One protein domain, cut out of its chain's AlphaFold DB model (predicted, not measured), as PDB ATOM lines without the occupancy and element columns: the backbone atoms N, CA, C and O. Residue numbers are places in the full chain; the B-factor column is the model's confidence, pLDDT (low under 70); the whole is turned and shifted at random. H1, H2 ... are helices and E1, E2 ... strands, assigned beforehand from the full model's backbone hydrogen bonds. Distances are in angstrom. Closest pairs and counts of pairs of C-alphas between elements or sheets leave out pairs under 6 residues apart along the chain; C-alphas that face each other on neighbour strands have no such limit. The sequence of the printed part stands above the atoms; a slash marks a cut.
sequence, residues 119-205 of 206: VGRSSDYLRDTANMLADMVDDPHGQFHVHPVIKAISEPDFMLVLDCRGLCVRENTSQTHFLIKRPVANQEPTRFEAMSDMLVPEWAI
ATOM      1  N   VAL A 119      32.854 -63.034 -27.645       92.81
ATOM      2  CA  VAL A 119      32.357 -61.863 -28.390       92.81
ATOM      3  C   VAL A 119      31.210 -61.195 -27.636       92.81
ATOM      4  O   VAL A 119      31.232 -59.979 -27.487       92.81
ATOM      5  N   GLY A 120      30.266 -61.980 -27.102       95.25
ATOM      6  CA  GLY A 120      29.182 -61.455 -26.268       95.25
ATOM      7  C   GLY A 120      29.713 -60.672 -25.066       95.25
ATOM      8  O   GLY A 120      29.400 -59.497 -24.918       95.25
ATOM      9  N   ARG A 121      30.624 -61.271 -24.287       94.81
ATOM     10  CA  ARG A 121      31.249 -60.598 -23.135       94.81
ATOM     11  C   ARG A 121      32.005 -59.324 -23.515       94.81
ATOM     12  O   ARG A 121      31.899 -58.333 -22.803       94.81
ATOM     13  N   SER A 122      32.757 -59.331 -24.615       94.75
ATOM     14  CA  SER A 122      33.451 -58.134 -25.105       94.75
ATOM     15  C   SER A 122      32.475 -57.037 -25.538       94.75
ATOM     16  O   SER A 122      32.710 -55.868 -25.249       94.75
ATOM     17  N   SER A 123      31.373 -57.410 -26.192       95.62
ATOM     18  CA  SER A 123      30.311 -56.486 -26.597       95.62
ATOM     19  C   SER A 123      29.614 -55.860 -25.388       95.62
ATOM     20  O   SER A 123      29.436 -54.644 -25.346       95.62
ATOM     21  N   ASP A 124      29.252 -56.672 -24.392       96.94
ATOM     22  CA  ASP A 124      28.642 -56.189 -23.148       96.94
ATOM     23  C   ASP A 124      29.597 -55.256 -22.395       96.94
ATOM     24  O   ASP A 124      29.203 -54.160 -22.010       96.94
ATOM     25  N   TYR A 125      30.878 -55.627 -22.282       96.56
ATOM     26  CA  TYR A 125      31.901 -54.789 -21.652       96.56
ATOM     27  C   TYR A 125      32.031 -53.412 -22.316       96.56
ATOM     28  O   TYR A 125      32.088 -52.393 -21.625       96.56
ATOM     29  N   LEU A 126      32.072 -53.370 -23.652       96.62
ATOM     30  CA  LEU A 126      32.154 -52.118 -24.406       96.62
ATOM     31  C   LEU A 126      30.902 -51.263 -24.215       96.62
ATOM     32  O   LEU A 126      31.025 -50.066 -23.972       96.62
ATOM     33  N   ARG A 127      29.711 -51.869 -24.276       97.06
ATOM     34  CA  ARG A 127      28.446 -51.157 -24.059       97.06
ATOM     35  C   ARG A 127      28.377 -50.562 -22.656       97.06
ATOM     36  O   ARG A 127      28.060 -49.388 -22.509       97.06
ATOM     37  N   ASP A 128      28.704 -51.351 -21.639       98.06
ATOM     38  CA  ASP A 128      28.658 -50.902 -20.249       98.06
ATOM     39  C   ASP A 128      29.689 -49.793 -19.990       98.06
ATOM     40  O   ASP A 128      29.415 -48.843 -19.258       98.06
ATOM     41  N   THR A 129      30.863 -49.876 -20.623       97.44
ATOM     42  CA  THR A 129      31.892 -48.829 -20.536       97.44
ATOM     43  C   THR A 129      31.471 -47.552 -21.264       97.44
ATOM     44  O   THR A 129      31.702 -46.461 -20.748       97.44
ATOM     45  N   ALA A 130      30.815 -47.666 -22.422       95.88
ATOM     46  CA  ALA A 130      30.272 -46.519 -23.147       95.88
ATOM     47  C   ALA A 130      29.160 -45.817 -22.353       95.88
ATOM     48  O   ALA A 130      29.170 -44.593 -22.267       95.88
ATOM     49  N   ASN A 131      28.261 -46.572 -21.713       97.06
ATOM     50  CA  ASN A 131      27.232 -46.009 -20.833       97.06
ATOM     51  C   ASN A 131      27.857 -45.284 -19.635       97.06
ATOM     52  O   ASN A 131      27.493 -44.153 -19.352       97.06
ATOM     53  N   MET A 132      28.861 -45.888 -18.989       96.88
ATOM     54  CA  MET A 132      29.588 -45.236 -17.895       96.88
ATOM     55  C   MET A 132      30.282 -43.945 -18.349       96.88
ATOM     56  O   MET A 132      30.312 -42.969 -17.605       96.88
ATOM     57  N   LEU A 133      30.847 -43.927 -19.561       96.69
ATOM     58  CA  LEU A 133      31.433 -42.713 -20.122       96.69
ATOM     59  C   LEU A 133      30.366 -41.641 -20.369       96.69
ATOM     60  O   LEU A 133      30.620 -40.482 -20.063       96.69
ATOM     61  N   ALA A 134      29.199 -42.024 -20.891       95.81
ATOM     62  CA  ALA A 134      28.078 -41.110 -21.094       95.81
ATOM     63  C   ALA A 134      27.612 -40.510 -19.759       95.81
ATOM     64  O   ALA A 134      27.582 -39.293 -19.632       95.81
ATOM     65  N   ASP A 135      27.407 -41.340 -18.729       96.75
ATOM     66  CA  ASP A 135      27.045 -40.883 -17.380       96.75
ATOM     67  C   ASP A 135      28.081 -39.895 -16.807       96.75
ATOM     68  O   ASP A 135      27.729 -38.905 -16.168       96.75
ATOM     69  N   MET A 136      29.378 -40.138 -17.039       96.00
ATOM     70  CA  MET A 136      30.452 -39.236 -16.598       96.00
ATOM     71  C   MET A 136      30.486 -37.912 -17.359       96.00
ATOM     72  O   MET A 136      30.918 -36.901 -16.801       96.00
ATOM     73  N   VAL A 137      30.134 -37.940 -18.642       95.75
ATOM     74  CA  VAL A 137      30.071 -36.760 -19.503       95.75
ATOM     75  C   VAL A 137      28.846 -35.919 -19.162       95.75
ATOM     76  O   VAL A 137      28.984 -34.705 -19.116       95.75
ATOM     77  N   ASP A 138      27.714 -36.550 -18.852       94.06
ATOM     78  CA  ASP A 138      26.452 -35.884 -18.521       94.06
ATOM     79  C   ASP A 138      26.403 -35.342 -17.082       94.06
ATOM     80  O   ASP A 138      25.534 -34.527 -16.766       94.06
ATOM     81  N   ASP A 139      27.312 -35.768 -16.194       95.31
ATOM     82  CA  ASP A 139      27.401 -35.258 -14.821       95.31
ATOM     83  C   ASP A 139      27.839 -33.776 -14.808       95.31
ATOM     84  O   ASP A 139      29.019 -33.479 -15.045       95.31
ATOM     85  N   PRO A 140      26.962 -32.821 -14.423       91.00
ATOM     86  CA  PRO A 140      27.295 -31.394 -14.398       91.00
ATOM     87  C   PRO A 140      28.382 -31.031 -13.375       91.00
ATOM     88  O   PRO A 140      28.959 -29.941 -13.426       91.00
ATOM     89  N   HIS A 141      28.651 -31.917 -12.415       92.06
ATOM     90  CA  HIS A 141      29.728 -31.795 -11.434       92.06
ATOM     91  C   HIS A 141      30.941 -32.673 -11.780       92.06
ATOM     92  O   HIS A 141      31.948 -32.647 -11.066       92.06
ATOM     93  N   GLY A 142      30.859 -33.408 -12.887       93.00
ATOM     94  CA  GLY A 142      31.873 -34.316 -13.385       93.00
ATOM     95  C   GLY A 142      33.084 -33.609 -13.991       93.00
ATOM     96  O   GLY A 142      33.097 -32.408 -14.274       93.00
ATOM     97  N   GLN A 143      34.135 -34.396 -14.225       93.00
ATOM     98  CA  GLN A 143      35.446 -33.908 -14.671       93.00
ATOM     99  C   GLN A 143      35.414 -33.110 -15.989       93.00
ATOM    100  O   GLN A 143      36.259 -32.239 -16.197       93.00
ATOM    101  N   PHE A 144      34.451 -33.391 -16.873       95.31
ATOM    102  CA  PHE A 144      34.317 -32.702 -18.157       95.31
ATOM    103  C   PHE A 144      33.736 -31.295 -17.974       95.31
ATOM    104  O   PHE A 144      34.305 -30.326 -18.475       95.31
ATOM    105  N   HIS A 145      32.670 -31.160 -17.182       94.06
ATOM    106  CA  HIS A 145      31.986 -29.887 -16.936       94.06
ATOM    107  C   HIS A 145      32.791 -28.908 -16.069       94.06
ATOM    108  O   HIS A 145      32.642 -27.691 -16.201       94.06
ATOM    109  N   VAL A 146      33.690 -29.403 -15.212       93.56
ATOM    110  CA  VAL A 146      34.579 -28.536 -14.413       93.56
ATOM    111  C   VAL A 146      35.784 -28.008 -15.197       93.56
ATOM    112  O   VAL A 146      36.488 -27.122 -14.706       93.56
ATOM    113  N   HIS A 147      36.034 -28.513 -16.411       95.12
ATOM    114  CA  HIS A 147      37.131 -28.038 -17.248       95.12
ATOM    115  C   HIS A 147      36.915 -26.557 -17.629       95.12
ATOM    116  O   HIS A 147      35.828 -26.212 -18.097       95.12
ATOM    117  N   PRO A 148      37.920 -25.664 -17.495       94.25
ATOM    118  CA  PRO A 148      37.722 -24.216 -17.644       94.25
ATOM    119  C   PRO A 148      37.093 -23.782 -18.970       94.25
ATOM    120  O   PRO A 148      36.282 -22.861 -18.988       94.25
ATOM    121  N   VAL A 149      37.448 -24.458 -20.069       94.62
ATOM    122  CA  VAL A 149      36.892 -24.176 -21.403       94.62
ATOM    123  C   VAL A 149      35.429 -24.605 -21.497       94.62
ATOM    124  O   VAL A 149      34.613 -23.864 -22.031       94.62
ATOM    125  N   ILE A 150      35.088 -25.767 -20.938       95.44
ATOM    126  CA  ILE A 150      33.740 -26.340 -21.018       95.44
ATOM    127  C   ILE A 150      32.778 -25.579 -20.112       95.44
ATOM    128  O   ILE A 150      31.658 -25.288 -20.506       95.44
ATOM    129  N   LYS A 151      33.238 -25.169 -18.927       94.50
ATOM    130  CA  LYS A 151      32.454 -24.385 -17.966       94.50
ATOM    131  C   LYS A 151      31.938 -23.055 -18.537       94.50
ATOM    132  O   LYS A 151      30.978 -22.498 -18.012       94.50
ATOM    133  N   ALA A 152      32.585 -22.524 -19.577       93.81
ATOM    134  CA  ALA A 152      32.160 -21.307 -20.267       93.81
ATOM    135  C   ALA A 152      31.045 -21.545 -21.307       93.81
ATOM    136  O   ALA A 152      30.536 -20.584 -21.882       93.81
ATOM    137  N   ILE A 153      30.670 -22.802 -21.558       93.69
ATOM    138  CA  ILE A 153      29.685 -23.215 -22.558       93.69
ATOM    139  C   ILE A 153      28.374 -23.518 -21.836       93.69
ATOM    140  O   ILE A 153      28.344 -24.298 -20.889       93.69
ATOM    141  N   SER A 154      27.286 -22.884 -22.281       91.12
ATOM    142  CA  SER A 154      25.959 -23.043 -21.667       91.12
ATOM    143  C   SER A 154      25.414 -24.465 -21.810       91.12
ATOM    144  O   SER A 154      24.855 -25.008 -20.865       91.12
ATOM    145  N   GLU A 155      25.565 -25.048 -22.999       92.88
ATOM    146  CA  GLU A 155      25.026 -26.357 -23.373       92.88
ATOM    147  C   GLU A 155      26.113 -27.110 -24.155       92.88
ATOM    148  O   GLU A 155      26.147 -27.031 -25.385       92.88
ATOM    149  N   PRO A 156      27.089 -27.730 -23.467       94.62
ATOM    150  CA  PRO A 156      28.150 -28.461 -24.145       94.62
ATOM    151  C   PRO A 156      27.583 -29.686 -24.871       94.62
ATOM    152  O   PRO A 156      26.770 -30.426 -24.320       94.62
ATOM    153  N   ASP A 157      28.045 -29.898 -26.103       95.25
ATOM    154  CA  ASP A 157      27.658 -31.032 -26.946       95.25
ATOM    155  C   ASP A 157      28.850 -31.973 -27.105       95.25
ATOM    156  O   ASP A 157      29.843 -31.639 -27.765       95.25
ATOM    157  N   PHE A 158      28.773 -33.131 -26.455       96.75
ATOM    158  CA  PHE A 158      29.858 -34.098 -26.403       96.75
ATOM    159  C   PHE A 158      29.641 -35.262 -27.362       96.75
ATOM    160  O   PHE A 158      28.546 -35.797 -27.510       96.75
ATOM    161  N   MET A 159      30.733 -35.732 -27.957       95.88
ATOM    162  CA  MET A 159      30.725 -36.907 -28.816       95.88
ATOM    163  C   MET A 159      31.998 -37.737 -28.679       95.88
ATOM    164  O   MET A 159      33.082 -37.214 -28.418       95.88
ATOM    165  N   LEU A 160      31.873 -39.042 -28.914       95.38
ATOM    166  CA  LEU A 160      33.018 -39.937 -29.042       95.38
ATOM    167  C   LEU A 160      33.575 -39.844 -30.470       95.38
ATOM    168  O   LEU A 160      32.841 -40.036 -31.439       95.38
ATOM    169  N   VAL A 161      34.864 -39.541 -30.607       94.44
ATOM    170  CA  VAL A 161      35.542 -39.370 -31.900       94.44
ATOM    171  C   VAL A 161      36.866 -40.118 -31.938       94.44
ATOM    172  O   VAL A 161      37.501 -40.332 -30.910       94.44
ATOM    173  N   LEU A 162      37.295 -40.479 -33.144       93.19
ATOM    174  CA  LEU A 162      38.650 -40.939 -33.424       93.19
ATOM    175  C   LEU A 162      39.427 -39.793 -34.082       93.19
ATOM    176  O   LEU A 162      38.995 -39.283 -35.117       93.19
ATOM    177  N   ASP A 163      40.552 -39.390 -33.493       87.69
ATOM    178  CA  ASP A 163      41.504 -38.449 -34.100       87.69
ATOM    179  C   ASP A 163      42.917 -39.057 -34.193       87.69
ATOM    180  O   ASP A 163      43.138 -40.199 -33.790       87.69
ATOM    181  N   CYS A 164      43.888 -38.310 -34.736       86.50
ATOM    182  CA  CYS A 164      45.262 -38.794 -34.939       86.50
ATOM    183  C   CYS A 164      46.033 -39.133 -33.648       86.50
ATOM    184  O   CYS A 164      47.151 -39.630 -33.720       86.50
ATOM    185  N   ARG A 165      45.473 -38.861 -32.465       88.12
ATOM    186  CA  ARG A 165      46.019 -39.249 -31.155       88.12
ATOM    187  C   ARG A 165      45.314 -40.476 -30.577       88.12
ATOM    188  O   ARG A 165      45.850 -41.089 -29.656       88.12
ATOM    189  N   GLY A 166      44.129 -40.822 -31.085       92.69
ATOM    190  CA  GLY A 166      43.336 -41.965 -30.644       92.69
ATOM    191  C   GLY A 166      41.871 -41.635 -30.366       92.69
ATOM    192  O   GLY A 166      41.291 -40.715 -30.948       92.69
ATOM    193  N   LEU A 167      41.257 -42.446 -29.502       95.69
ATOM    194  CA  LEU A 167      39.859 -42.304 -29.108       95.69
ATOM    195  C   LEU A 167      39.707 -41.130 -28.131       95.69
ATOM    196  O   LEU A 167      40.373 -41.087 -27.100       95.69
ATOM    197  N   CYS A 168      38.807 -40.198 -28.421       95.88
ATOM    198  CA  CYS A 168      38.607 -38.984 -27.637       95.88
ATOM    199  C   CYS A 168      37.124 -38.753 -27.344       95.88
ATOM    200  O   CYS A 168      36.266 -39.034 -28.179       95.88
ATOM    201  N   VAL A 169      36.832 -38.135 -26.200       97.00
ATOM    202  CA  VAL A 169      35.587 -37.376 -26.020       97.00
ATOM    203  C   VAL A 169      35.850 -35.959 -26.507       97.00
ATOM    204  O   VAL A 169      36.769 -35.302 -26.021       97.00
ATOM    205  N   ARG A 170      35.076 -35.480 -27.474       96.94
ATOM    206  CA  ARG A 170      35.179 -34.121 -28.005       96.94
ATOM    207  C   ARG A 170      33.945 -33.324 -27.639       96.94
ATOM    208  O   ARG A 170      32.841 -33.817 -27.823       96.94
ATOM    209  N   GLU A 171      34.143 -32.087 -27.203       96.69
ATOM    210  CA  GLU A 171      33.069 -31.098 -27.134       96.69
ATOM    211  C   GLU A 171      33.059 -30.250 -28.420       96.69
ATOM    212  O   GLU A 171      34.101 -29.744 -28.849       96.69
ATOM    213  N   ASN A 172      31.901 -30.140 -29.074       94.69
ATOM    214  CA  ASN A 172      31.786 -29.620 -30.437       94.69
ATOM    215  C   ASN A 172      31.870 -28.090 -30.557       94.69
ATOM    216  O   ASN A 172      32.322 -27.593 -31.590       94.69
ATOM    217  N   THR A 173      31.493 -27.319 -29.540       94.50
ATOM    218  CA  THR A 173      31.529 -25.848 -29.598       94.50
ATOM    219  C   THR A 173      32.961 -25.324 -29.489       94.50
ATOM    220  O   THR A 173      33.404 -24.500 -30.286       94.50
ATOM    221  N   SER A 174      33.710 -25.823 -28.509       94.69
ATOM    222  CA  SER A 174      35.097 -25.447 -28.235       94.69
ATOM    223  C   SER A 174      36.116 -26.256 -29.025       94.69
ATOM    224  O   SER A 174      37.284 -25.876 -29.063       94.69
ATOM    225  N   GLN A 175      35.701 -27.382 -29.618       94.69
ATOM    226  CA  GLN A 175      36.600 -28.374 -30.217       94.69
ATOM    227  C   GLN A 175      37.646 -28.890 -29.212       94.69
ATOM    228  O   GLN A 175      38.748 -29.301 -29.585       94.69
ATOM    229  N   THR A 176      37.321 -28.881 -27.916       95.44
ATOM    230  CA  THR A 176      38.186 -29.451 -26.880       95.44
ATOM    231  C   THR A 176      38.115 -30.971 -26.950       95.44
ATOM    232  O   THR A 176      37.028 -31.540 -27.011       95.44
ATOM    233  N   HIS A 177      39.274 -31.629 -26.928       96.12
ATOM    234  CA  HIS A 177      39.382 -33.085 -26.996       96.12
ATOM    235  C   HIS A 177      39.986 -33.631 -25.704       96.12
ATOM    236  O   HIS A 177      41.086 -33.242 -25.307       96.12
ATOM    237  N   PHE A 178      39.286 -34.578 -25.094       96.12
ATOM    238  CA  PHE A 178      39.721 -35.344 -23.940       96.12
ATOM    239  C   PHE A 178      40.132 -36.734 -24.418       96.12
ATOM    240  O   PHE A 178      39.286 -37.582 -24.706       96.12
ATOM    241  N   LEU A 179      41.441 -36.944 -24.542       95.62
ATOM    242  CA  LEU A 179      42.002 -38.209 -25.006       95.62
ATOM    243  C   LEU A 179      41.735 -39.321 -23.989       95.62
ATOM    244  O   LEU A 179      42.118 -39.212 -22.820       95.62
ATOM    245  N   ILE A 180      41.144 -40.416 -24.458       95.62
ATOM    246  CA  ILE A 180      41.096 -41.672 -23.725       95.62
ATOM    247  C   ILE A 180      42.438 -42.360 -23.954       95.62
ATOM    248  O   ILE A 180      42.816 -42.675 -25.081       95.62
ATOM    249  N   LYS A 181      43.200 -42.525 -22.872       93.75
ATOM    250  CA  LYS A 181      44.538 -43.114 -22.941       93.75
ATOM    251  C   LYS A 181      44.463 -44.557 -23.430       93.75
ATOM    252  O   LYS A 181      43.464 -45.239 -23.231       93.75
ATOM    253  N   ARG A 182      45.556 -45.028 -24.026       92.12
ATOM    254  CA  ARG A 182      45.762 -46.455 -24.282       92.12
ATOM    255  C   ARG A 182      46.357 -47.142 -23.047       92.12
ATOM    256  O   ARG A 182      47.002 -46.458 -22.247       92.12
ATOM    257  N   PRO A 183      46.197 -48.471 -22.915       93.38
ATOM    258  CA  PRO A 183      46.869 -49.246 -21.881       93.38
ATOM    259  C   PRO A 183      48.382 -49.015 -21.897       93.38
ATOM    260  O   PRO A 183      49.010 -48.977 -22.956       93.38
ATOM    261  N   VAL A 184      48.974 -48.888 -20.712       91.62
ATOM    262  CA  VAL A 184      50.428 -48.811 -20.546       91.62
ATOM    263  C   VAL A 184      50.962 -50.210 -20.264       91.62
ATOM    264  O   VAL A 184      50.409 -50.943 -19.443       91.62
ATOM    265  N   ALA A 185      52.055 -50.591 -20.930       89.50
ATOM    266  CA  ALA A 185      52.677 -51.896 -20.727       89.50
ATOM    267  C   ALA A 185      52.991 -52.146 -19.239       89.50
ATOM    268  O   ALA A 185      53.547 -51.285 -18.554       89.50
ATOM    269  N   ASN A 186      52.683 -53.356 -18.764       92.06
ATOM    270  CA  ASN A 186      52.858 -53.795 -17.373       92.06
ATOM    271  C   ASN A 186      51.987 -53.055 -16.338       92.06
ATOM    272  O   ASN A 186      52.312 -53.071 -15.150       92.06
ATOM    273  N   GLN A 187      50.894 -52.418 -16.761       93.94
ATOM    274  CA  GLN A 187      49.886 -51.846 -15.867       93.94
ATOM    275  C   GLN A 187      48.512 -52.438 -16.179       93.94
ATOM    276  O   GLN A 187      48.187 -52.686 -17.339       93.94
ATOM    277  N   GLU A 188      47.710 -52.659 -15.138       94.50
ATOM    278  CA  GLU A 188      46.311 -53.049 -15.317       94.50
ATOM    279  C   GLU A 188      45.537 -51.866 -15.918       94.50
ATOM    280  O   GLU A 188      45.517 -50.791 -15.308       94.50
ATOM    281  N   PRO A 189      44.918 -52.025 -17.101       95.06
ATOM    282  CA  PRO A 189      44.218 -50.930 -17.749       95.06
ATOM    283  C   PRO A 189      42.950 -50.562 -16.982       95.06
ATOM    284  O   PRO A 189      42.187 -51.417 -16.521       95.06
ATOM    285  N   THR A 190      42.664 -49.266 -16.918       95.75
ATOM    286  CA  THR A 190      41.319 -48.790 -16.590       95.75
ATOM    287  C   THR A 190      40.320 -49.262 -17.649       95.75
ATOM    288  O   THR A 190      40.681 -49.608 -18.777       95.75
ATOM    289  N   ARG A 191      39.022 -49.232 -17.319       95.19
ATOM    290  CA  ARG A 191      37.977 -49.625 -18.280       95.19
ATOM    291  C   ARG A 191      38.012 -48.805 -19.569       95.19
ATOM    292  O   ARG A 191      37.841 -49.358 -20.651       95.19
ATOM    293  N   PHE A 192      38.277 -47.506 -19.460       96.25
ATOM    294  CA  PHE A 192      38.361 -46.622 -20.620       96.25
ATOM    295  C   PHE A 192      39.609 -46.896 -21.464       96.25
ATOM    296  O   PHE A 192      39.513 -46.901 -22.689       96.25
ATOM    297  N   GLU A 193      40.747 -47.209 -20.837       95.62
ATOM    298  CA  GLU A 193      41.953 -47.628 -21.562       95.62
ATOM    299  C   GLU A 193      41.730 -48.941 -22.320       95.62
ATOM    300  O   GLU A 193      42.052 -49.031 -23.504       95.62
ATOM    301  N   ALA A 194      41.095 -49.930 -21.684       95.12
ATOM    302  CA  ALA A 194      40.725 -51.176 -22.347       95.12
ATOM    303  C   ALA A 194      39.751 -50.941 -23.517       95.12
ATOM    304  O   ALA A 194      39.944 -51.493 -24.599       95.12
ATOM    305  N   MET A 195      38.742 -50.078 -23.347       95.31
ATOM    306  CA  MET A 195      37.833 -49.689 -24.432       95.31
ATOM    307  C   MET A 195      38.580 -49.031 -25.601       95.31
ATOM    308  O   MET A 195      38.295 -49.356 -26.755       95.31
ATOM    309  N   SER A 196      39.545 -48.144 -25.326       94.56
ATOM    310  CA  SER A 196      40.362 -47.524 -26.376       94.56
ATOM    311  C   SER A 196      41.144 -48.565 -27.174       94.56
ATOM    312  O   SER A 196      41.232 -48.442 -28.395       94.56
ATOM    313  N   ASP A 197      41.708 -49.574 -26.511       92.19
ATOM    314  CA  ASP A 197      42.472 -50.632 -27.177       92.19
ATOM    315  C   ASP A 197      41.584 -51.551 -28.026       92.19
ATOM    316  O   ASP A 197      41.929 -51.901 -29.153       92.19
ATOM    317  N   MET A 198      40.391 -51.872 -27.518       92.75
ATOM    318  CA  MET A 198      39.421 -52.730 -28.201       92.75
ATOM    319  C   MET A 198      38.785 -52.081 -29.439       92.75
ATOM    320  O   MET A 198      38.459 -52.793 -30.389       92.75
ATOM    321  N   LEU A 199      38.555 -50.763 -29.422       92.12
ATOM    322  CA  LEU A 199      37.877 -50.048 -30.512       92.12
ATOM    323  C   LEU A 199      38.835 -49.508 -31.573       92.12
ATOM    324  O   LEU A 199      38.436 -49.348 -32.726       92.12
ATOM    325  N   VAL A 200      40.075 -49.200 -31.192       91.12
ATOM    326  CA  VAL A 200      41.025 -48.520 -32.071       91.12
ATOM    327  C   VAL A 200      42.291 -49.361 -32.193       91.12
ATOM    328  O   VAL A 200      43.108 -49.360 -31.269       91.12
ATOM    329  N   PRO A 201      42.505 -50.065 -33.315       82.12
ATOM    330  CA  PRO A 201      43.755 -50.784 -33.519       82.12
ATOM    331  C   PRO A 201      44.920 -49.798 -33.662       82.12
ATOM    332  O   PRO A 201      44.733 -48.677 -34.131       82.12
ATOM    333  N   GLU A 202      46.133 -50.212 -33.285       81.06
ATOM    334  CA  GLU A 202      47.319 -49.337 -33.302       81.06
ATOM    335  C   GLU A 202      47.563 -48.690 -34.672       81.06
ATOM    336  O   GLU A 202      47.881 -47.509 -34.757       81.06
ATOM    337  N   TRP A 203      47.330 -49.434 -35.755       81.00
ATOM    338  CA  TRP A 203      47.525 -48.945 -37.120       81.00
ATOM    339  C   TRP A 203      46.481 -47.916 -37.577       81.00
ATOM    340  O   TRP A 203      46.678 -47.287 -38.612       81.00
ATOM    341  N   ALA A 204      45.367 -47.743 -36.857       77.62
ATOM    342  CA  ALA A 204      44.361 -46.734 -37.195       77.62
ATOM    343  C   ALA A 204      44.744 -45.324 -36.710       77.62
ATOM    344  O   ALA A 204      44.053 -44.361 -37.037       77.62
ATOM    345  N   ILE A 205      45.823 -45.206 -35.931       76.81
ATOM    346  CA  ILE A 205      46.344 -43.956 -35.375       76.81
ATOM    347  C   ILE A 205      47.705 -43.682 -36.041       76.81
ATOM    348  O   ILE A 205      48.755 -43.869 -35.427       76.81
TER     349      ILE A 205
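AT A GLANCE: This is residues 119 to 205 of the 206 residues of an uncharacterized protein of Pseudomonas nabeulensis (UniProt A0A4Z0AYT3). A small, twisted sheet of three strands, E1, E2 and E3, has one long helix, H1, running past it along the length of the domain, while a short helix, H2, packs at one end of the sheet and crosses H1 steeply. A long loop, residues 139 to 157, fills the end of the domain away from H2. The printed part has 87 residues, with two named helices and three named strands in the order H1, E1, E2, E3, H2; the sheet's order is E1, E2, E3, antiparallel throughout, and the class is mixed, helices and strands. The whole is compact, with a radius of gyration of the C-alphas of 13.7 A, yet elongated in outline, spanning 39 by 25 by 22 A.

HOW THE PARTS SIT: E1, residues 158 to 163, E2, residues 166 to 171, and E3, residues 176 to 179, form a meander, each strand the antiparallel neighbour of the one before. E1 and E2 are a hairpin, their directions at 148 degrees, with N 161 and O 168 within hydrogen-bond range at 2.8 A. E2 and E3 are a hairpin at 147 degrees, with N 178 and O 169 within range at 2.8 A. E1 and E3 are the edge strands. The sheet is only just strongly twisted, its C-alphas lying up to 4.4 A off the best plane. H1, residues 119 to 138, is on the sheet but only grazes it, with residues 130 to 138; its closest C-alphas to E1 are those of Val 137 and Phe 158, 7.4 A apart. H2, residues 191 to 199, also only grazes the sheet, with residues 192 to 199; its closest C-alphas to E2 are those of Ser 196 and Leu 167, 5.9 A apart. H1 touches H2 with residues 126 to 133 alone, at a steep tilt of 57 degrees, opposite ways; the closest C-alphas are those of Leu 126 and Met 195, 6.2 A apart. In H1 and H2 every O i to N i+4 pair is within hydrogen-bond range.

IN THESE COORDINATES: E1 is 14.6 A long from first to last C-alpha, E2 15.4 A and E3 9.7 A. H1 is 28.4 A long, from C-alpha 119 at (32.357, -61.863, -28.390) to C-alpha 138 at (26.452, -35.884, -18.521). H2 is 12.2 A long and ends at C-alpha 199, (37.877, -50.048, -30.512).

THE WHOLE: The two C-alphas farthest apart are those of Val 119 and Ala 152, 41.4 A. The printed part has no cut. The links from H1 to E1, 19 residues, and from E3 to H2, 11 residues, are long; those from E1 to E2 and from E2 to E3 are tight. The mean pLDDT of the printed part is 93.6, and no printed residue is under 70.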